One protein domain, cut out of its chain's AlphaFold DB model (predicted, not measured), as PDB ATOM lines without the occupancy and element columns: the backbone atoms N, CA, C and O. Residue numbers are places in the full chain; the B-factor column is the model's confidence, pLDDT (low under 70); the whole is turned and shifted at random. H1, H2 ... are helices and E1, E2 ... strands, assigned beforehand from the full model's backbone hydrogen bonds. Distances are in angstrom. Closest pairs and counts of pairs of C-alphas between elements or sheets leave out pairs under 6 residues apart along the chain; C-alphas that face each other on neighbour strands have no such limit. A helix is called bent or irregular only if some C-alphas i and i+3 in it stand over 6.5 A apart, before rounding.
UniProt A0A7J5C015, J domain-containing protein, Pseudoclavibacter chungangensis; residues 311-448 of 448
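This is residues 311 to 448 of the 448 residues of the protein "J domain-containing protein" of Pseudoclavibacter chungangensis (UniProt A0A7J5C015). Two helical hairpins, H1 with H2 and H3 with H4, lie toward opposite ends of an elongated model, joined by a narrow waist, the small antiparallel sheet of E1 and E2. H3 and H4 make a long arm on one side of this waist; on the other side H7 packs on H1, H5 packs on residues 347 to 349 of H2, and short H6 is near H5. The printed part has 138 residues with seven named helices and two named strands, in the order H1 H2 E1 H3 H4 E2 H5 H6 H7; the class is mostly helix. The whole is extended, with a radius of gyration of the C-alphas of 24.9 A and spans of 78 by 43 by 33 A.

The strands are E1, residues 351 to 353, and E2, residues 408 to 410. H3, residues 359 to 376, is 24.9 A long, and H4, residues 382 to 407, is 38.0 A long. H3 has a kink of 31 degrees near residue 370 and is irregular, but only just: C-alphas 371 and 374 are 6.7 A apart. H1, residues 311 to 326, is 22.7 A long and begins at C-alpha 311, (21.800, -11.146, 44.761). H2, residues 332 to 349, is 25.2 A long. H5 holds residues 411 to 418, H6 residues 421 to 424, and H7 residues 433 to 440, ending at C-alpha 440, (13.612, -24.303, 49.005).

E1 and E2 are antiparallel neighbours at 143 degrees; N 352 and O 409 are 3.1 A apart and N 409 and O 352 3.2 A, both within hydrogen-bond range. The hairpin of H3 and H4 touches through residues 388 to 400 of H4, closest at the C-alphas of Glu 366 and Val 396, 6.2 A, with a shallow tilt of 9 degrees, opposite ways. H5 touches H2 at residues 347 to 349 of H2 alone, closest at the C-alphas of Ala 348 and Gly 411, 4.6 A. The hairpin of H1 and H2 has a shallow tilt of 32 degrees, opposite ways; its closest C-alphas, Leu 314 and Val 345, are 6.4 A apart. H7 touches residues 316 to 320 of H1, closest at the C-alphas of Thr 319 and Ala 439, 6.3 A, with a tilt of 36 degrees, only just steep, the same way. H5 and H6 are close but not clearly touching, with the C-alphas of Arg 416 and Arg 424 closest at 6.2 A. H3 and H4 are both apart from H1 and H2. Every O i to N i+4 pair is within hydrogen-bond range in H1, H2, H5 and H7, against 12 of 14 in H3 and 19 of 22 in H4; H6 is too short for such a pair.

The C-alphas farthest apart, Ala 380 and Gly 448, are 78.9 A apart. The printed part has no cut; the link from H6 to H7 is short, and the other links are tight. Mean pLDDT of the printed part is 81.3, with values under 70 at residue 354, residues 378 to 383 and residues 431 to 448.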
ATOM      1  N   GLN A 311      21.456  -9.817  44.259       90.50
ATOM      2  CA  GLN A 311      21.800 -11.146  44.761       90.50
ATOM      3  C   GLN A 311      20.567 -12.060  44.768       90.50
ATOM      4  O   GLN A 311      20.669 -13.199  44.338       90.50
ATOM      5  N   ALA A 312      19.393 -11.533  45.133       91.12
ATOM      6  CA  ALA A 312      18.138 -12.281  45.121       91.12
ATOM      7  C   ALA A 312      17.814 -12.879  43.742       91.12
ATOM      8  O   ALA A 312      17.409 -14.030  43.654       91.12
ATOM      9  N   GLN A 313      18.049 -12.135  42.655       94.31
ATOM     10  CA  GLN A 313      17.876 -12.639  41.286       94.31
ATOM     11  C   GLN A 313      18.842 -13.773  40.947       94.31
ATOM     12  O   GLN A 313      18.461 -14.700  40.235       94.31
ATOM     13  N   LEU A 314      20.089 -13.694  41.425       92.50
ATOM     14  CA  LEU A 314      21.067 -14.764  41.238       92.50
ATOM     15  C   LEU A 314      20.676 -16.011  42.012       92.50
ATOM     16  O   LEU A 314      20.703 -17.095  41.439       92.50
ATOM     17  N   ASP A 315      20.319 -15.854  43.282       91.81
ATOM     18  CA  ASP A 315      19.976 -16.975  44.149       91.81
ATOM     19  C   ASP A 315      18.726 -17.676  43.599       91.81
ATOM     20  O   ASP A 315      18.761 -18.874  43.342       91.81
ATOM     21  N   TYR A 316      17.686 -16.904  43.257       92.50
ATOM     22  CA  TYR A 316      16.464 -17.402  42.620       92.50
ATOM     23  C   TYR A 316      16.751 -18.180  41.331       92.50
ATOM     24  O   TYR A 316      16.308 -19.315  41.167       92.50
ATOM     25  N   ALA A 317      17.536 -17.594  40.419       95.00
ATOM     26  CA  ALA A 317      17.902 -18.253  39.171       95.00
ATOM     27  C   ALA A 317      18.710 -19.536  39.407       95.00
ATOM     28  O   ALA A 317      18.495 -20.532  38.724       95.00
ATOM     29  N   THR A 318      19.629 -19.519  40.373       94.19
ATOM     30  CA  THR A 318      20.479 -20.670  40.698       94.19
ATOM     31  C   THR A 318      19.653 -21.829  41.244       94.19
ATOM     32  O   THR A 318      19.857 -22.965  40.821       94.19
ATOM     33  N   THR A 319      18.689 -21.547  42.121       93.44
ATOM     34  CA  THR A 319      17.814 -22.571  42.698       93.44
ATOM     35  C   THR A 319      16.969 -23.259  41.631       93.44
ATOM     36  O   THR A 319      16.975 -24.483  41.539       93.44
ATOM     37  N   TYR A 320      16.302 -22.495  40.765       94.38
ATOM     38  CA  TYR A 320      15.468 -23.086  39.717       94.38
ATOM     39  C   TYR A 320      16.280 -23.744  38.593       94.38
ATOM     40  O   TYR A 320      15.833 -24.741  38.038       94.38
ATOM     41  N   LEU A 321      17.499 -23.274  38.298       95.88
ATOM     42  CA  LEU A 321      18.415 -24.011  37.418       95.88
ATOM     43  C   LEU A 321      18.789 -25.378  38.003       95.88
ATOM     44  O   LEU A 321      18.813 -26.355  37.262       95.88
ATOM     45  N   ALA A 322      19.026 -25.468  39.316       94.62
ATOM     46  CA  ALA A 322      19.286 -26.749  39.971       94.62
ATOM     47  C   ALA A 322      18.059 -27.678  39.933       94.62
ATOM     48  O   ALA A 322      18.215 -28.886  39.758       94.62
ATOM     49  N   GLN A 323      16.842 -27.128  40.045       94.12
ATOM     50  CA  GLN A 323      15.613 -27.902  39.841       94.12
ATOM     51  C   GLN A 323      15.509 -28.424  38.400       94.12
ATOM     52  O   GLN A 323      15.245 -29.606  38.218       94.12
ATOM     53  N   ILE A 324      15.790 -27.593  37.387       95.50
ATOM     54  CA  ILE A 324      15.817 -28.020  35.977       95.50
ATOM     55  C   ILE A 324      16.839 -29.144  35.762       95.50
ATOM     56  O   ILE A 324      16.532 -30.135  35.103       95.50
ATOM     57  N   ASP A 325      18.035 -29.024  36.346       94.25
ATOM     58  CA  ASP A 325      19.075 -30.053  36.246       94.25
ATOM     59  C   ASP A 325      18.609 -31.395  36.854       94.25
ATOM     60  O   ASP A 325      18.925 -32.459  36.323       94.25
ATOM     61  N   ALA A 326      17.799 -31.358  37.919       94.75
ATOM     62  CA  ALA A 326      17.229 -32.549  38.551       94.75
ATOM     63  C   ALA A 326      16.127 -33.236  37.720       94.75
ATOM     64  O   ALA A 326      15.859 -34.420  37.934       94.75
ATOM     65  N   LEU A 327      15.514 -32.538  36.756       93.19
ATOM     66  CA  LEU A 327      14.497 -33.111  35.866       93.19
ATOM     67  C   LEU A 327      15.092 -34.020  34.778       93.19
ATOM     68  O   LEU A 327      14.348 -34.756  34.139       93.19
ATOM     69  N   HIS A 328      16.415 -33.992  34.560       91.25
ATOM     70  CA  HIS A 328      17.106 -34.802  33.543       91.25
ATOM     71  C   HIS A 328      16.480 -34.692  32.134       91.25
ATOM     72  O   HIS A 328      16.364 -35.681  31.407       91.25
ATOM     73  N   VAL A 329      16.072 -33.477  31.752       92.19
ATOM     74  CA  VAL A 329      15.405 -33.199  30.471       92.19
ATOM     75  C   VAL A 329      16.316 -33.529  29.290       92.19
ATOM     76  O   VAL A 329      17.483 -33.145  29.276       92.19
ATOM     77  N   GLN A 330      15.768 -34.221  28.288       89.06
ATOM     78  CA  GLN A 330      16.473 -34.568  27.044       89.06
ATOM     79  C   GLN A 330      16.089 -33.666  25.866       89.06
ATOM     80  O   GLN A 330      16.790 -33.652  24.858       89.06
ATOM     81  N   ASP A 331      14.995 -32.916  25.994       92.19
ATOM     82  CA  ASP A 331      14.525 -31.992  24.969       92.19
ATOM     83  C   ASP A 331      15.560 -30.892  24.678       92.19
ATOM     84  O   ASP A 331      15.992 -30.154  25.571       92.19
ATOM     85  N   GLU A 332      15.968 -30.785  23.412       92.25
ATOM     86  CA  GLU A 332      17.037 -29.877  22.985       92.25
ATOM     87  C   GLU A 332      16.658 -28.404  23.175       92.25
ATOM     88  O   GLU A 332      17.514 -27.584  23.523       92.25
ATOM     89  N   VAL A 333      15.381 -28.061  22.982       89.69
ATOM     90  CA  VAL A 333      14.887 -26.682  23.087       89.69
ATOM     91  C   VAL A 333      14.908 -26.227  24.546       89.69
ATOM     92  O   VAL A 333      15.472 -25.174  24.863       89.69
ATOM     93  N   ALA A 334      14.381 -27.047  25.455       89.12
ATOM     94  CA  ALA A 334      14.414 -26.799  26.890       89.12
ATOM     95  C   ALA A 334      15.858 -26.686  27.410       89.12
ATOM     96  O   ALA A 334      16.182 -25.759  28.162       89.12
ATOM     97  N   LEU A 335      16.758 -27.569  26.959       92.31
ATOM     98  CA  LEU A 335      18.180 -27.508  27.308       92.31
ATOM     99  C   LEU A 335      18.852 -26.229  26.794       92.31
ATOM    100  O   LEU A 335      19.643 -25.619  27.521       92.31
ATOM    101  N   ALA A 336      18.529 -25.784  25.577       93.88
ATOM    102  CA  ALA A 336      19.055 -24.544  25.012       93.88
ATOM    103  C   ALA A 336      18.600 -23.312  25.813       93.88
ATOM    104  O   ALA A 336      19.421 -22.446  26.140       93.88
ATOM    105  N   HIS A 337      17.322 -23.251  26.201       92.00
ATOM    106  CA  HIS A 337      16.793 -22.184  27.054       92.00
ATOM    107  C   HIS A 337      17.466 -22.167  28.432       92.00
ATOM    108  O   HIS A 337      17.945 -21.119  28.881       92.00
ATOM    109  N   ALA A 338      17.601 -23.328  29.078       94.56
ATOM    110  CA  ALA A 338      18.297 -23.446  30.357       94.56
ATOM    111  C   ALA A 338      19.781 -23.047  30.244       94.56
ATOM    112  O   ALA A 338      20.314 -22.349  31.112       94.56
ATOM    113  N   ALA A 339      20.458 -23.423  29.154       95.62
ATOM    114  CA  ALA A 339      21.845 -23.045  28.891       95.62
ATOM    115  C   ALA A 339      22.018 -21.529  28.709       95.62
ATOM    116  O   ALA A 339      22.964 -20.954  29.255       95.62
ATOM    117  N   GLN A 340      21.089 -20.865  28.015       95.12
ATOM    118  CA  GLN A 340      21.086 -19.409  27.883       95.12
ATOM    119  C   GLN A 340      20.979 -18.729  29.255       95.12
ATOM    120  O   GLN A 340      21.776 -17.839  29.574       95.12
ATOM    121  N   VAL A 341      20.034 -19.178  30.086       96.44
ATOM    122  CA  VAL A 341      19.845 -18.664  31.450       96.44
ATOM    123  C   VAL A 341      21.104 -18.889  32.292       96.44
ATOM    124  O   VAL A 341      21.600 -17.955  32.926       96.44
ATOM    125  N   ARG A 342      21.693 -20.089  32.230       96.56
ATOM    126  CA  ARG A 342      22.934 -20.436  32.936       96.56
ATOM    127  C   ARG A 342      24.098 -19.533  32.528       96.56
ATOM    128  O   ARG A 342      24.834 -19.067  33.395       96.56
ATOM    129  N   GLY A 343      24.237 -19.224  31.239       95.69
ATOM    130  CA  GLY A 343      25.255 -18.295  30.743       95.69
ATOM    131  C   GLY A 343      25.104 -16.886  31.325       95.69
ATOM    132  O   GLY A 343      26.092 -16.272  31.737       95.69
ATOM    133  N   MET A 344      23.871 -16.384  31.436       94.31
ATOM    134  CA  MET A 344      23.594 -15.079  32.050       94.31
ATOM    135  C   MET A 344      23.896 -15.072  33.551       94.31
ATOM    136  O   MET A 344      24.541 -14.141  34.041       94.31
ATOM    137  N   VAL A 345      23.497 -16.128  34.268       95.81
ATOM    138  CA  VAL A 345      23.795 -16.309  35.698       95.81
ATOM    139  C   VAL A 345      25.302 -16.376  35.934       95.81
ATOM    140  O   VAL A 345      25.812 -15.650  36.786       95.81
ATOM    141  N   GLN A 346      26.036 -17.165  35.144       94.12
ATOM    142  CA  GLN A 346      27.499 -17.236  35.213       94.12
ATOM    143  C   GLN A 346      28.136 -15.870  34.963       94.12
ATOM    144  O   GLN A 346      29.000 -15.439  35.724       94.12
ATOM    145  N   HIS A 347      27.690 -15.143  33.936       90.75
ATOM    146  CA  HIS A 347      28.233 -13.820  33.646       90.75
ATOM    147  C   HIS A 347      27.995 -12.836  34.801       90.75
ATOM    148  O   HIS A 347      28.897 -12.081  35.178       90.75
ATOM    149  N   ALA A 348      26.806 -12.872  35.399       91.75
ATOM    150  CA  ALA A 348      26.431 -12.029  36.526       91.75
ATOM    151  C   ALA A 348      27.117 -12.432  37.846       91.75
ATOM    152  O   ALA A 348      27.400 -11.560  38.674       91.75
ATOM    153  N   SER A 349      27.445 -13.711  38.041       91.25
ATOM    154  CA  SER A 349      28.184 -14.196  39.211       91.25
ATOM    155  C   SER A 349      29.699 -14.027  39.075       91.25
ATOM    156  O   SER A 349      30.386 -13.973  40.097       91.25
ATOM    157  N   THR A 350      30.230 -13.868  37.849       89.94
ATOM    158  CA  THR A 350      31.678 -13.728  37.636       89.94
ATOM    159  C   THR A 350      32.279 -12.612  38.477       89.94
ATOM    160  O   THR A 350      31.845 -11.461  38.471       89.94
ATOM    161  N   VAL A 351      33.326 -12.966  39.205       85.38
ATOM    162  CA  VAL A 351      34.024 -12.067  40.106       85.38
ATOM    163  C   VAL A 351      35.141 -11.373  39.324       85.38
ATOM    164  O   VAL A 351      36.033 -12.033  38.799       85.38
ATOM    165  N   LYS A 352      35.090 -10.039  39.210       80.25
ATOM    166  CA  LYS A 352      36.061  -9.252  38.426       80.25
ATOM    167  C   LYS A 352      36.713  -8.161  39.277       80.25
ATOM    168  O   LYS A 352      36.075  -7.571  40.153       80.25
ATOM    169  N   ILE A 353      37.981  -7.862  38.985       79.69
ATOM    170  CA  ILE A 353      38.682  -6.698  39.544       79.69
ATOM    171  C   ILE A 353      38.172  -5.458  38.822       79.69
ATOM    172  O   ILE A 353      38.326  -5.327  37.609       79.69
ATOM    173  N   HIS A 354      37.541  -4.555  39.568       69.19
ATOM    174  CA  HIS A 354      36.742  -3.510  38.945       69.19
ATOM    175  C   HIS A 354      37.478  -2.184  38.694       69.19
ATOM    176  O   HIS A 354      37.036  -1.348  37.911       69.19
ATOM    177  N   SER A 355      38.611  -1.946  39.357       75.81
ATOM    178  CA  SER A 355      39.384  -0.726  39.128       75.81
ATOM    179  C   SER A 355      40.846  -0.905  39.486       75.81
ATOM    180  O   SER A 355      41.156  -1.379  40.574       75.81
ATOM    181  N   TRP A 356      41.722  -0.426  38.601       79.50
ATOM    182  CA  TRP A 356      43.155  -0.278  38.860       79.50
ATOM    183  C   TRP A 356      43.514   1.091  39.457       79.50
ATOM    184  O   TRP A 356      44.671   1.360  39.775       79.50
ATOM    185  N   LYS A 357      42.525   1.978  39.652       77.69
ATOM    186  CA  LYS A 357      42.762   3.301  40.240       77.69
ATOM    187  C   LYS A 357      43.271   3.161  41.677       77.69
ATOM    188  O   LYS A 357      42.634   2.525  42.516       77.69
ATOM    189  N   GLY A 358      44.402   3.804  41.954       76.81
ATOM    190  CA  GLY A 358      45.041   3.810  43.271       76.81
ATOM    191  C   GLY A 358      46.113   2.738  43.470       76.81
ATOM    192  O   GLY A 358      46.869   2.853  44.428       76.81
ATOM    193  N   ILE A 359      46.265   1.769  42.557       84.12
ATOM    194  CA  ILE A 359      47.331   0.764  42.687       84.12
ATOM    195  C   ILE A 359      48.728   1.394  42.602       84.12
ATOM    196  O   ILE A 359      49.621   1.017  43.348       84.12
ATOM    197  N   GLY A 360      48.894   2.432  41.772       83.69
ATOM    198  CA  GLY A 360      50.153   3.178  41.675       83.69
ATOM    199  C   GLY A 360      50.535   3.886  42.978       83.69
ATOM    200  O   GLY A 360      51.714   3.958  43.304       83.69
ATOM    201  N   TRP A 361      49.552   4.343  43.761       85.56
ATOM    202  CA  TRP A 361      49.799   4.924  45.086       85.56
ATOM    203  C   TRP A 361      50.222   3.873  46.111       85.56
ATOM    204  O   TRP A 361      51.064   4.163  46.954       85.56
ATOM    205  N   ILE A 362      49.675   2.659  46.024       85.94
ATOM    206  CA  ILE A 362      50.084   1.539  46.883       85.94
ATOM    207  C   ILE A 362      51.527   1.153  46.579       85.94
ATOM    208  O   ILE A 362      52.345   1.136  47.491       85.94
ATOM    209  N   ILE A 363      51.855   0.971  45.298       86.25
ATOM    210  CA  ILE A 363      53.224   0.680  44.857       86.25
ATOM    211  C   ILE A 363      54.180   1.791  45.318       86.25
ATOM    212  O   ILE A 363      55.254   1.512  45.839       86.25
ATOM    213  N   PHE A 364      53.789   3.064  45.185       89.50
ATOM    214  CA  PHE A 364      54.595   4.189  45.665       89.50
ATOM    215  C   PHE A 364      54.827   4.152  47.186       89.50
ATOM    216  O   PHE A 364      55.959   4.339  47.630       89.50
ATOM    217  N   LEU A 365      53.787   3.891  47.987       88.56
ATOM    218  CA  LEU A 365      53.895   3.784  49.447       88.56
ATOM    219  C   LEU A 365      54.770   2.602  49.877       88.56
ATOM    220  O   LEU A 365      55.537   2.730  50.829       88.56
ATOM    221  N   GLU A 366      54.703   1.480  49.166       88.31
ATOM    222  CA  GLU A 366      55.569   0.322  49.405       88.31
ATOM    223  C   GLU A 366      57.029   0.621  49.087       88.31
ATOM    224  O   GLU A 366      57.910   0.310  49.887       88.31
ATOM    225  N   LEU A 367      57.295   1.281  47.956       89.00
ATOM    226  CA  LEU A 367      58.643   1.725  47.611       89.00
ATOM    227  C   LEU A 367      59.172   2.726  48.649       89.00
ATOM    228  O   LEU A 367      60.311   2.603  49.093       89.00
ATOM    229  N   ALA A 368      58.349   3.672  49.108       87.50
ATOM    230  CA  ALA A 368      58.732   4.597  50.173       87.50
ATOM    231  C   ALA A 368      59.012   3.868  51.504       87.50
ATOM    232  O   ALA A 368      59.996   4.172  52.182       87.50
ATOM    233  N   LEU A 369      58.200   2.871  51.869       86.31
ATOM    234  CA  LEU A 369      58.416   2.053  53.064       86.31
ATOM    235  C   LEU A 369      59.755   1.300  52.993       86.31
ATOM    236  O   LEU A 369      60.537   1.344  53.947       86.31
ATOM    237  N   LEU A 370      60.027   0.651  51.859       83.62
ATOM    238  CA  LEU A 370      61.221  -0.163  51.632       83.62
ATOM    239  C   LEU A 370      62.508   0.664  51.573       83.62
ATOM    240  O   LEU A 370      63.497   0.297  52.206       83.62
ATOM    241  N   PHE A 371      62.497   1.776  50.834       84.50
ATOM    242  CA  PHE A 371      63.712   2.531  50.512       84.50
ATOM    243  C   PHE A 371      63.951   3.759  51.392       84.50
ATOM    244  O   PHE A 371      65.074   4.256  51.432       84.50
ATOM    245  N   VAL A 372      62.935   4.246  52.109       83.44
ATOM    246  CA  VAL A 372      63.054   5.453  52.945       83.44
ATOM    247  C   VAL A 372      62.816   5.122  54.415       83.44
ATOM    248  O   VAL A 372      63.680   5.372  55.253       83.44
ATOM    249  N   VAL A 373      61.677   4.514  54.746       79.62
ATOM    250  CA  VAL A 373      61.244   4.352  56.145       79.62
ATOM    251  C   VAL A 373      62.050   3.277  56.889       79.62
ATOM    252  O   VAL A 373      62.537   3.526  57.992       79.62
ATOM    253  N   LEU A 374      62.232   2.089  56.303       79.19
ATOM    254  CA  LEU A 374      62.946   0.981  56.958       79.19
ATOM    255  C   LEU A 374      64.447   1.245  57.217       79.19
ATOM    256  O   LEU A 374      64.923   0.849  58.294       79.19
ATOM    257  N   PRO A 375      65.197   1.913  56.312       80.31
ATOM    258  CA  PRO A 375      66.575   2.330  56.576       80.31
ATOM    259  C   PRO A 375      66.681   3.390  57.679       80.31
ATOM    260  O   PRO A 375      67.537   3.269  58.555       80.31
ATOM    261  N   LEU A 376      65.782   4.384  57.687       77.19
ATOM    262  CA  LEU A 376      65.784   5.475  58.674       77.19
ATOM    263  C   LEU A 376      65.476   5.006  60.102       77.19
ATOM    264  O   LEU A 376      65.937   5.621  61.059       77.19
ATOM    265  N   LEU A 377      64.737   3.905  60.263       72.06
ATOM    266  CA  LEU A 377      64.351   3.376  61.575       72.06
ATOM    267  C   LEU A 377      65.513   2.826  62.420       72.06
ATOM    268  O   LEU A 377      65.303   2.584  63.602       72.06
ATOM    269  N   GLY A 378      66.722   2.643  61.872       66.25
ATOM    270  CA  GLY A 378      67.967   2.582  62.663       66.25
ATOM    271  C   GLY A 378      68.075   1.559  63.812       66.25
ATOM    272  O   GLY A 378      68.958   1.701  64.652       66.25
ATOM    273  N   LEU A 379      67.220   0.534  63.894       61.56
ATOM    274  CA  LEU A 379      67.261  -0.446  64.985       61.56
ATOM    275  C   LEU A 379      68.444  -1.412  64.792       61.56
ATOM    276  O   LEU A 379      68.443  -2.222  63.860       61.56
ATOM    277  N   ALA A 380      69.455  -1.315  65.658       61.78
ATOM    278  CA  ALA A 380      70.596  -2.226  65.703       61.78
ATOM    279  C   ALA A 380      70.283  -3.429  66.614       61.78
ATOM    280  O   ALA A 380      69.967  -3.251  67.788       61.78
ATOM    281  N   GLY A 381      70.367  -4.647  66.066       67.81
ATOM    282  CA  GLY A 381      70.211  -5.911  66.799       67.81
ATOM    283  C   GLY A 381      69.478  -6.992  65.996       67.81
ATOM    284  O   GLY A 381      68.569  -6.691  65.224       67.81
ATOM    285  N   ASP A 382      69.839  -8.261  66.204       68.06
ATOM    286  CA  ASP A 382      69.305  -9.403  65.437       68.06
ATOM    287  C   ASP A 382      67.783  -9.587  65.594       68.06
ATOM    288  O   ASP A 382      67.095 -10.006  64.663       68.06
ATOM    289  N   ALA A 383      67.216  -9.176  66.735       64.38
ATOM    290  CA  ALA A 383      65.769  -9.178  66.970       64.38
ATOM    291  C   ALA A 383      65.006  -8.155  66.096       64.38
ATOM    292  O   ALA A 383      63.831  -8.358  65.786       64.38
ATOM    293  N   ALA A 384      65.662  -7.079  65.646       74.00
ATOM    294  CA  ALA A 384      65.049  -6.057  64.797       74.00
ATOM    295  C   ALA A 384      64.913  -6.500  63.329       74.00
ATOM    296  O   ALA A 384      64.102  -5.940  62.588       74.00
ATOM    297  N   ILE A 385      65.671  -7.516  62.902       76.31
ATOM    298  CA  ILE A 385      65.623  -8.056  61.536       76.31
ATOM    299  C   ILE A 385      64.284  -8.759  61.294       76.31
ATOM    300  O   ILE A 385      63.612  -8.478  60.304       76.31
ATOM    301  N   TRP A 386      63.843  -9.602  62.229       79.75
ATOM    302  CA  TRP A 386      62.564 -10.308  62.120       79.75
ATOM    303  C   TRP A 386      61.361  -9.363  62.144       79.75
ATOM    304  O   TRP A 386      60.418  -9.549  61.377       79.75
ATOM    305  N   TRP A 387      61.423  -8.301  62.951       79.75
ATOM    306  CA  TRP A 387      60.407  -7.246  62.946       79.75
ATOM    307  C   TRP A 387      60.330  -6.515  61.598       79.75
ATOM    308  O   TRP A 387      59.242  -6.296  61.070       79.75
ATOM    309  N   ARG A 388      61.478  -6.192  60.989       78.56
ATOM    310  CA  ARG A 388      61.533  -5.584  59.650       78.56
ATOM    311  C   ARG A 388      60.960  -6.510  58.582       78.56
ATOM    312  O   ARG A 388      60.171  -6.054  57.763       78.56
ATOM    313  N   ILE A 389      61.307  -7.798  58.620       82.38
ATOM    314  CA  ILE A 389      60.747  -8.804  57.709       82.38
ATOM    315  C   ILE A 389      59.225  -8.866  57.869       82.38
ATOM    316  O   ILE A 389      58.516  -8.825  56.869       82.38
ATOM    317  N   LEU A 390      58.712  -8.890  59.101       84.12
ATOM    318  CA  LEU A 390      57.273  -8.907  59.363       84.12
ATOM    319  C   LEU A 390      56.567  -7.666  58.797       84.12
ATOM    320  O   LEU A 390      55.556  -7.807  58.114       84.12
ATOM    321  N   VAL A 391      57.103  -6.463  59.030       82.88
ATOM    322  CA  VAL A 391      56.537  -5.211  58.492       82.88
ATOM    323  C   VAL A 391      56.546  -5.217  56.963       82.88
ATOM    324  O   VAL A 391      55.539  -4.872  56.351       82.88
ATOM    325  N   VAL A 392      57.643  -5.659  56.340       83.25
ATOM    326  CA  VAL A 392      57.730  -5.798  54.878       83.25
ATOM    327  C   VAL A 392      56.691  -6.787  54.366       83.25
ATOM    328  O   VAL A 392      55.958  -6.456  53.447       83.25
ATOM    329  N   VAL A 393      56.576  -7.969  54.970       85.69
ATOM    330  CA  VAL A 393      55.609  -8.997  54.558       85.69
ATOM    331  C   VAL A 393      54.177  -8.477  54.676       85.69
ATOM    332  O   VAL A 393      53.397  -8.597  53.733       85.69
ATOM    333  N   VAL A 394      53.825  -7.848  55.799       86.12
ATOM    334  CA  VAL A 394      52.475  -7.315  56.024       86.12
ATOM    335  C   VAL A 394      52.148  -6.181  55.054       86.12
ATOM    336  O   VAL A 394      51.034  -6.139  54.540       86.12
ATOM    337  N   PHE A 395      53.084  -5.278  54.765       84.75
ATOM    338  CA  PHE A 395      52.806  -4.163  53.862       84.75
ATOM    339  C   PHE A 395      52.880  -4.565  52.391       84.75
ATOM    340  O   PHE A 395      51.917  -4.323  51.681       84.75
ATOM    341  N   VAL A 396      53.948  -5.238  51.961       83.06
ATOM    342  CA  VAL A 396      54.181  -5.603  50.553       83.06
ATOM    343  C   VAL A 396      53.249  -6.719  50.074       83.06
ATOM    344  O   VAL A 396      52.924  -6.781  48.894       83.06
ATOM    345  N   LEU A 397      52.795  -7.617  50.958       84.44
ATOM    346  CA  LEU A 397      51.822  -8.653  50.581       84.44
ATOM    347  C   LEU A 397      50.413  -8.320  51.069       84.44
ATOM    348  O   LEU A 397      49.447  -8.484  50.326       84.44
ATOM    349  N   GLY A 398      50.276  -7.844  52.306       86.12
ATOM    350  CA  GLY A 398      48.969  -7.632  52.925       86.12
ATOM    351  C   GLY A 398      48.208  -6.430  52.369       86.12
ATOM    352  O   GLY A 398      47.009  -6.551  52.123       86.12
ATOM    353  N   VAL A 399      48.862  -5.287  52.120       86.19
ATOM    354  CA  VAL A 399      48.168  -4.084  51.619       86.19
ATOM    355  C   VAL A 399      47.682  -4.259  50.172       86.19
ATOM    356  O   VAL A 399      46.505  -3.972  49.925       86.19
ATOM    357  N   PRO A 400      48.477  -4.793  49.220       86.81
ATOM    358  CA  PRO A 400      47.988  -5.121  47.885       86.81
ATOM    359  C   PRO A 400      46.902  -6.182  47.913       86.81
ATOM    360  O   PRO A 400      45.903  -6.020  47.219       86.81
ATOM    361  N   ALA A 401      47.047  -7.233  48.729       85.25
ATOM    362  CA  ALA A 401      46.029  -8.273  48.841       85.25
ATOM    363  C   ALA A 401      44.699  -7.705  49.356       85.25
ATOM    364  O   ALA A 401      43.653  -7.964  48.759       85.25
ATOM    365  N   LEU A 402      44.730  -6.871  50.400       85.75
ATOM    366  CA  LEU A 402      43.546  -6.195  50.933       85.75
ATOM    367  C   LEU A 402      42.936  -5.235  49.900       85.75
ATOM    368  O   LEU A 402      41.715  -5.176  49.744       85.75
ATOM    369  N   TRP A 403      43.771  -4.500  49.159       87.75
ATOM    370  CA  TRP A 403      43.303  -3.608  48.103       87.75
ATOM    371  C   TRP A 403      42.649  -4.386  46.960       87.75
ATOM    372  O   TRP A 403      41.522  -4.059  46.588       87.75
ATOM    373  N   VAL A 404      43.288  -5.445  46.455       84.25
ATOM    374  CA  VAL A 404      42.720  -6.327  45.427       84.25
ATOM    375  C   VAL A 404      41.389  -6.890  45.921       84.25
ATOM    376  O   VAL A 404      40.380  -6.740  45.237       84.25
ATOM    377  N   TRP A 405      41.347  -7.432  47.141       81.56
ATOM    378  CA  TRP A 405      40.130  -7.969  47.751       81.56
ATOM    379  C   TRP A 405      39.004  -6.930  47.848       81.56
ATOM    380  O   TRP A 405      37.868  -7.215  47.480       81.56
ATOM    381  N   SER A 406      39.316  -5.682  48.211       80.00
ATOM    382  CA  SER A 406      38.334  -4.585  48.257       80.00
ATOM    383  C   SER A 406      37.784  -4.170  46.880       80.00
ATOM    384  O   SER A 406      36.725  -3.539  46.781       80.00
ATOM    385  N   ARG A 407      38.506  -4.489  45.798       83.56
ATOM    386  CA  ARG A 407      38.154  -4.144  44.408       83.56
ATOM    387  C   ARG A 407      37.536  -5.295  43.635       83.56
ATOM    388  O   ARG A 407      37.049  -5.077  42.521       83.56
ATOM    389  N   ILE A 408      37.521  -6.474  44.232       83.25
ATOM    390  CA  ILE A 408      36.832  -7.639  43.724       83.25
ATOM    391  C   ILE A 408      35.329  -7.487  44.001       83.25
ATOM    392  O   ILE A 408      34.898  -7.323  45.142       83.25
ATOM    393  N   LYS A 409      34.510  -7.526  42.945       83.31
ATOM    394  CA  LYS A 409      33.046  -7.532  43.064       83.31
ATOM    395  C   LYS A 409      32.427  -8.559  42.110       83.31
ATOM    396  O   LYS A 409      32.969  -8.762  41.022       83.31
ATOM    397  N   PRO A 410      31.283  -9.165  42.483       87.19
ATOM    398  CA  PRO A 410      30.456  -9.920  41.549       87.19
ATOM    399  C   PRO A 410      30.009  -9.051  40.369       87.19
ATOM    400  O   PRO A 410      29.733  -7.856  40.545       87.19
ATOM    401  N   GLY A 411      29.891  -9.656  39.189       87.12
ATOM    402  CA  GLY A 411      29.530  -8.995  37.938       87.12
ATOM    403  C   GLY A 411      28.232  -8.199  38.041       87.12
ATOM    404  O   GLY A 411      28.185  -7.044  37.619       87.12
ATOM    405  N   TRP A 412      27.208  -8.744  38.697       91.19
ATOM    406  CA  TRP A 412      25.918  -8.077  38.891       91.19
ATOM    407  C   TRP A 412      26.042  -6.735  39.622       91.19
ATOM    408  O   TRP A 412      25.360  -5.778  39.260       91.19
ATOM    409  N   LYS A 413      26.946  -6.604  40.611       90.69
ATOM    410  CA  LYS A 413      27.167  -5.329  41.327       90.69
ATOM    411  C   LYS A 413      27.747  -4.274  40.397       90.69
ATOM    412  O   LYS A 413      27.460  -3.088  40.555       90.69
ATOM    413  N   TRP A 414      28.573  -4.702  39.444       86.56
ATOM    414  CA  TRP A 414      29.106  -3.813  38.428       86.56
ATOM    415  C   TRP A 414      28.043  -3.389  37.415       86.56
ATOM    416  O   TRP A 414      27.919  -2.194  37.140       86.56
ATOM    417  N   TYR A 415      27.249  -4.332  36.901       87.50
ATOM    418  CA  TYR A 415      26.123  -4.000  36.027       87.50
ATOM    419  C   TYR A 415      25.172  -3.037  36.726       87.50
ATOM    420  O   TYR A 415      24.893  -1.968  36.193       87.50
ATOM    421  N   ARG A 416      24.793  -3.331  37.976       90.69
ATOM    422  CA  ARG A 416      23.946  -2.462  38.801       90.69
ATOM    423  C   ARG A 416      24.505  -1.049  38.915       90.69
ATOM    424  O   ARG A 416      23.728  -0.111  38.852       90.69
ATOM    425  N   ALA A 417      25.816  -0.860  39.053       88.69
ATOM    426  CA  ALA A 417      26.408   0.475  39.177       88.69
ATOM    427  C   ALA A 417      26.283   1.340  37.907       88.69
ATOM    428  O   ALA A 417      26.326   2.563  38.014       88.69
ATOM    429  N   GLN A 418      26.126   0.726  36.733       88.12
ATOM    430  CA  GLN A 418      25.970   1.429  35.453       88.12
ATOM    431  C   GLN A 418      24.509   1.702  35.088       88.12
ATOM    432  O   GLN A 418      24.245   2.501  34.194       88.12
ATOM    433  N   GLN A 419      23.564   1.033  35.749       90.56
ATOM    434  CA  GLN A 419      22.150   1.163  35.421       90.56
ATOM    435  C   GLN A 419      21.511   2.396  36.091       90.56
ATOM    436  O   GLN A 419      21.832   2.711  37.244       90.56
ATOM    437  N   PRO A 420      20.555   3.071  35.419       90.31
ATOM    438  CA  PRO A 420      19.755   4.142  36.011       90.31
ATOM    439  C   PRO A 420      19.016   3.699  37.280       90.31
ATOM    440  O   PRO A 420      18.705   2.523  37.461       90.31
ATOM    441  N   ALA A 421      18.672   4.648  38.157       87.69
ATOM    442  CA  ALA A 421      17.929   4.359  39.390       87.69
ATOM    443  C   ALA A 421      16.617   3.595  39.139       87.69
ATOM    444  O   ALA A 421      16.362   2.629  39.850       87.69
ATOM    445  N   ALA A 422      15.867   3.970  38.097       86.25
ATOM    446  CA  ALA A 422      14.636   3.290  37.700       86.25
ATOM    447  C   ALA A 422      14.864   1.794  37.424       86.25
ATOM    448  O   ALA A 422      14.173   0.956  37.983       86.25
ATOM    449  N   VAL A 423      15.896   1.450  36.647       87.94
ATOM    450  CA  VAL A 423      16.228   0.058  36.296       87.94
ATOM    451  C   VAL A 423      16.721  -0.734  37.510       87.94
ATOM    452  O   VAL A 423      16.369  -1.894  37.677       87.94
ATOM    453  N   ARG A 424      17.505  -0.113  38.401       88.31
ATOM    454  CA  ARG A 424      18.032  -0.781  39.608       88.31
ATOM    455  C   ARG A 424      16.948  -1.188  40.610       88.31
ATOM    456  O   ARG A 424      17.253  -1.973  41.506       88.31
ATOM    457  N   ALA A 425      15.751  -0.616  40.498       84.50
ATOM    458  CA  ALA A 425      14.616  -0.897  41.366       84.50
ATOM    459  C   ALA A 425      13.666  -1.971  40.802       84.50
ATOM    460  O   ALA A 425      12.734  -2.352  41.501       84.50
ATOM    461  N   THR A 426      13.877  -2.456  39.570       88.62
ATOM    462  CA  THR A 426      12.997  -3.456  38.934       88.62
ATOM    463  C   THR A 426      13.460  -4.891  39.170       88.62
ATOM    464  O   THR A 426      14.586  -5.142  39.602       88.62
ATOM    465  N   GLY A 427      12.578  -5.848  38.874       89.31
ATOM    466  CA  GLY A 427      12.810  -7.266  39.129       89.31
ATOM    467  C   GLY A 427      12.920  -7.583  40.623       89.31
ATOM    468  O   GLY A 427      12.677  -6.741  41.486       89.31
ATOM    469  N   LEU A 428      13.295  -8.818  40.937       88.94
ATOM    470  CA  LEU A 428      13.376  -9.297  42.313       88.94
ATOM    471  C   LEU A 428      14.511  -8.601  43.087       88.94
ATOM    472  O   LEU A 428      15.691  -8.767  42.774       88.94
ATOM    473  N   GLN A 429      14.164  -7.816  44.107       82.88
ATOM    474  CA  GLN A 429      15.140  -7.136  44.970       82.88
ATOM    475  C   GLN A 429      15.247  -7.813  46.338       82.88
ATOM    476  O   GLN A 429      16.351  -8.187  46.724       82.88
ATOM    477  N   ASP A 430      14.107  -8.035  46.995       75.75
ATOM    478  CA  ASP A 430      13.984  -8.749  48.265       75.75
ATOM    479  C   ASP A 430      12.964  -9.883  48.085       75.75
ATOM    480  O   ASP A 430      11.790  -9.603  47.825       75.75
ATOM    481  N   PRO A 431      13.378 -11.158  48.160       64.06
ATOM    482  CA  PRO A 431      12.475 -12.270  47.924       64.06
ATOM    483  C   PRO A 431      11.488 -12.392  49.083       64.06
ATOM    484  O   PRO A 431      11.862 -12.344  50.260       64.06
ATOM    485  N   THR A 432      10.206 -12.544  48.763       62.34
ATOM    486  CA  THR A 432       9.190 -12.759  49.796       62.34
ATOM    487  C   THR A 432       9.408 -14.109  50.485       62.34
ATOM    488  O   THR A 432       9.929 -15.059  49.899       62.34
ATOM    489  N   ARG A 433       8.968 -14.243  51.745       54.12
ATOM    490  CA  ARG A 433       9.085 -15.506  52.502       54.12
ATOM    491  C   ARG A 433       8.391 -16.684  51.792       54.12
ATOM    492  O   ARG A 433       8.798 -17.825  51.973       54.12
ATOM    493  N   SER A 434       7.362 -16.405  50.992       52.97
ATOM    494  CA  SER A 434       6.659 -17.367  50.134       52.97
ATOM    495  C   SER A 434       7.465 -17.796  48.906       52.97
ATOM    496  O   SER A 434       7.446 -18.973  48.571       52.97
ATOM    497  N   GLU A 435       8.185 -16.877  48.257       58.09
ATOM    498  CA  GLU A 435       9.036 -17.193  47.098       58.09
ATOM    499  C   GLU A 435      10.281 -17.983  47.507       58.09
ATOM    500  O   GLU A 435      10.655 -18.921  46.813       58.09
ATOM    501  N   LEU A 436      10.869 -17.676  48.670       56.34
ATOM    502  CA  LEU A 436      11.959 -18.477  49.241       56.34
ATOM    503  C   LEU A 436      11.498 -19.900  49.577       56.34
ATOM    504  O   LEU A 436      12.172 -20.861  49.239       56.34
ATOM    505  N   ARG A 437      10.312 -20.047  50.182       56.28
ATOM    506  CA  ARG A 437       9.781 -21.362  50.570       56.28
ATOM    507  C   ARG A 437       9.493 -22.263  49.365       56.28
ATOM    508  O   ARG A 437       9.761 -23.452  49.439       56.28
ATOM    509  N   ARG A 438       8.985 -21.696  48.268       58.28
ATOM    510  CA  ARG A 438       8.709 -22.432  47.021       58.28
ATOM    511  C   ARG A 438       9.994 -22.800  46.260       58.28
ATOM    512  O   ARG A 438      10.003 -23.770  45.517       58.28
ATOM    513  N   ALA A 439      11.066 -22.031  46.448       52.78
ATOM    514  CA  ALA A 439      12.385 -22.329  45.898       52.78
ATOM    515  C   ALA A 439      13.135 -23.394  46.733       52.78
ATOM    516  O   ALA A 439      13.828 -24.236  46.165       52.78
ATOM    517  N   ASP A 440      12.972 -23.374  48.061       46.66
ATOM    518  CA  ASP A 440      13.612 -24.303  49.005       46.66
ATOM    519  C   ASP A 440      12.894 -25.659  49.136       46.66
ATOM    520  O   ASP A 440      13.473 -26.613  49.659       46.66
ATOM    521  N   GLU A 441      11.639 -25.769  48.694       49.97
ATOM    522  CA  GLU A 441      10.951 -27.056  48.612       49.97
ATOM    523  C   GLU A 441      11.572 -27.862  47.457       49.97
ATOM    524  O   GLU A 441      11.471 -27.450  46.297       49.97
ATOM    525  N   PRO A 442      12.259 -28.996  47.725       42.06
ATOM    526  CA  PRO A 442      12.663 -29.885  46.644       42.06
ATOM    527  C   PRO A 442      11.399 -30.285  45.886       42.06
ATOM    528  O   PRO A 442      10.362 -30.468  46.524       42.06
ATOM    529  N   ALA A 443      11.479 -30.450  44.560       44.44
ATOM    530  CA  ALA A 443      10.438 -31.143  43.805       44.44
ATOM    531  C   ALA A 443      10.205 -32.480  44.517       44.44
ATOM    532  O   ALA A 443      11.067 -33.360  44.498       44.44
ATOM    533  N   VAL A 444       9.141 -32.543  45.319       42.84
ATOM    534  CA  VAL A 444       9.036 -33.545  46.372       42.84
ATOM    535  C   VAL A 444       8.975 -34.899  45.692       42.84
ATOM    536  O   VAL A 444       8.033 -35.204  44.965       42.84
ATOM    537  N   THR A 445       9.979 -35.724  45.977       43.16
ATOM    538  CA  THR A 445       9.890 -37.175  45.893       43.16
ATOM    539  C   THR A 445       8.755 -37.618  46.814       43.16
ATOM    540  O   THR A 445       8.981 -37.910  47.986       43.16
ATOM    541  N   ALA A 446       7.520 -37.626  46.319       36.12
ATOM    542  CA  ALA A 446       6.390 -38.231  47.010       36.12
ATOM    543  C   ALA A 446       6.292 -39.698  46.580       36.12
ATOM    544  O   ALA A 446       5.355 -40.120  45.913       36.12
ATOM    545  N   GLY A 447       7.318 -40.470  46.942       39.41
ATOM    546  CA  GLY A 447       7.129 -41.887  47.217       39.41
ATOM    547  C   GLY A 447       6.599 -41.999  48.642       39.41
ATOM    548  O   GLY A 447       7.329 -41.691  49.585       39.41
ATOM    549  N   GLY A 448       5.333 -42.391  48.780       30.66
ATOM    550  CA  GLY A 448       4.649 -42.605  50.054       30.66
ATOM    551  C   GLY A 448       3.223 -43.063  49.840       30.66
ATOM    552  O   GLY A 448       2.391 -42.175  49.560       30.66
TER     553      GLY A 448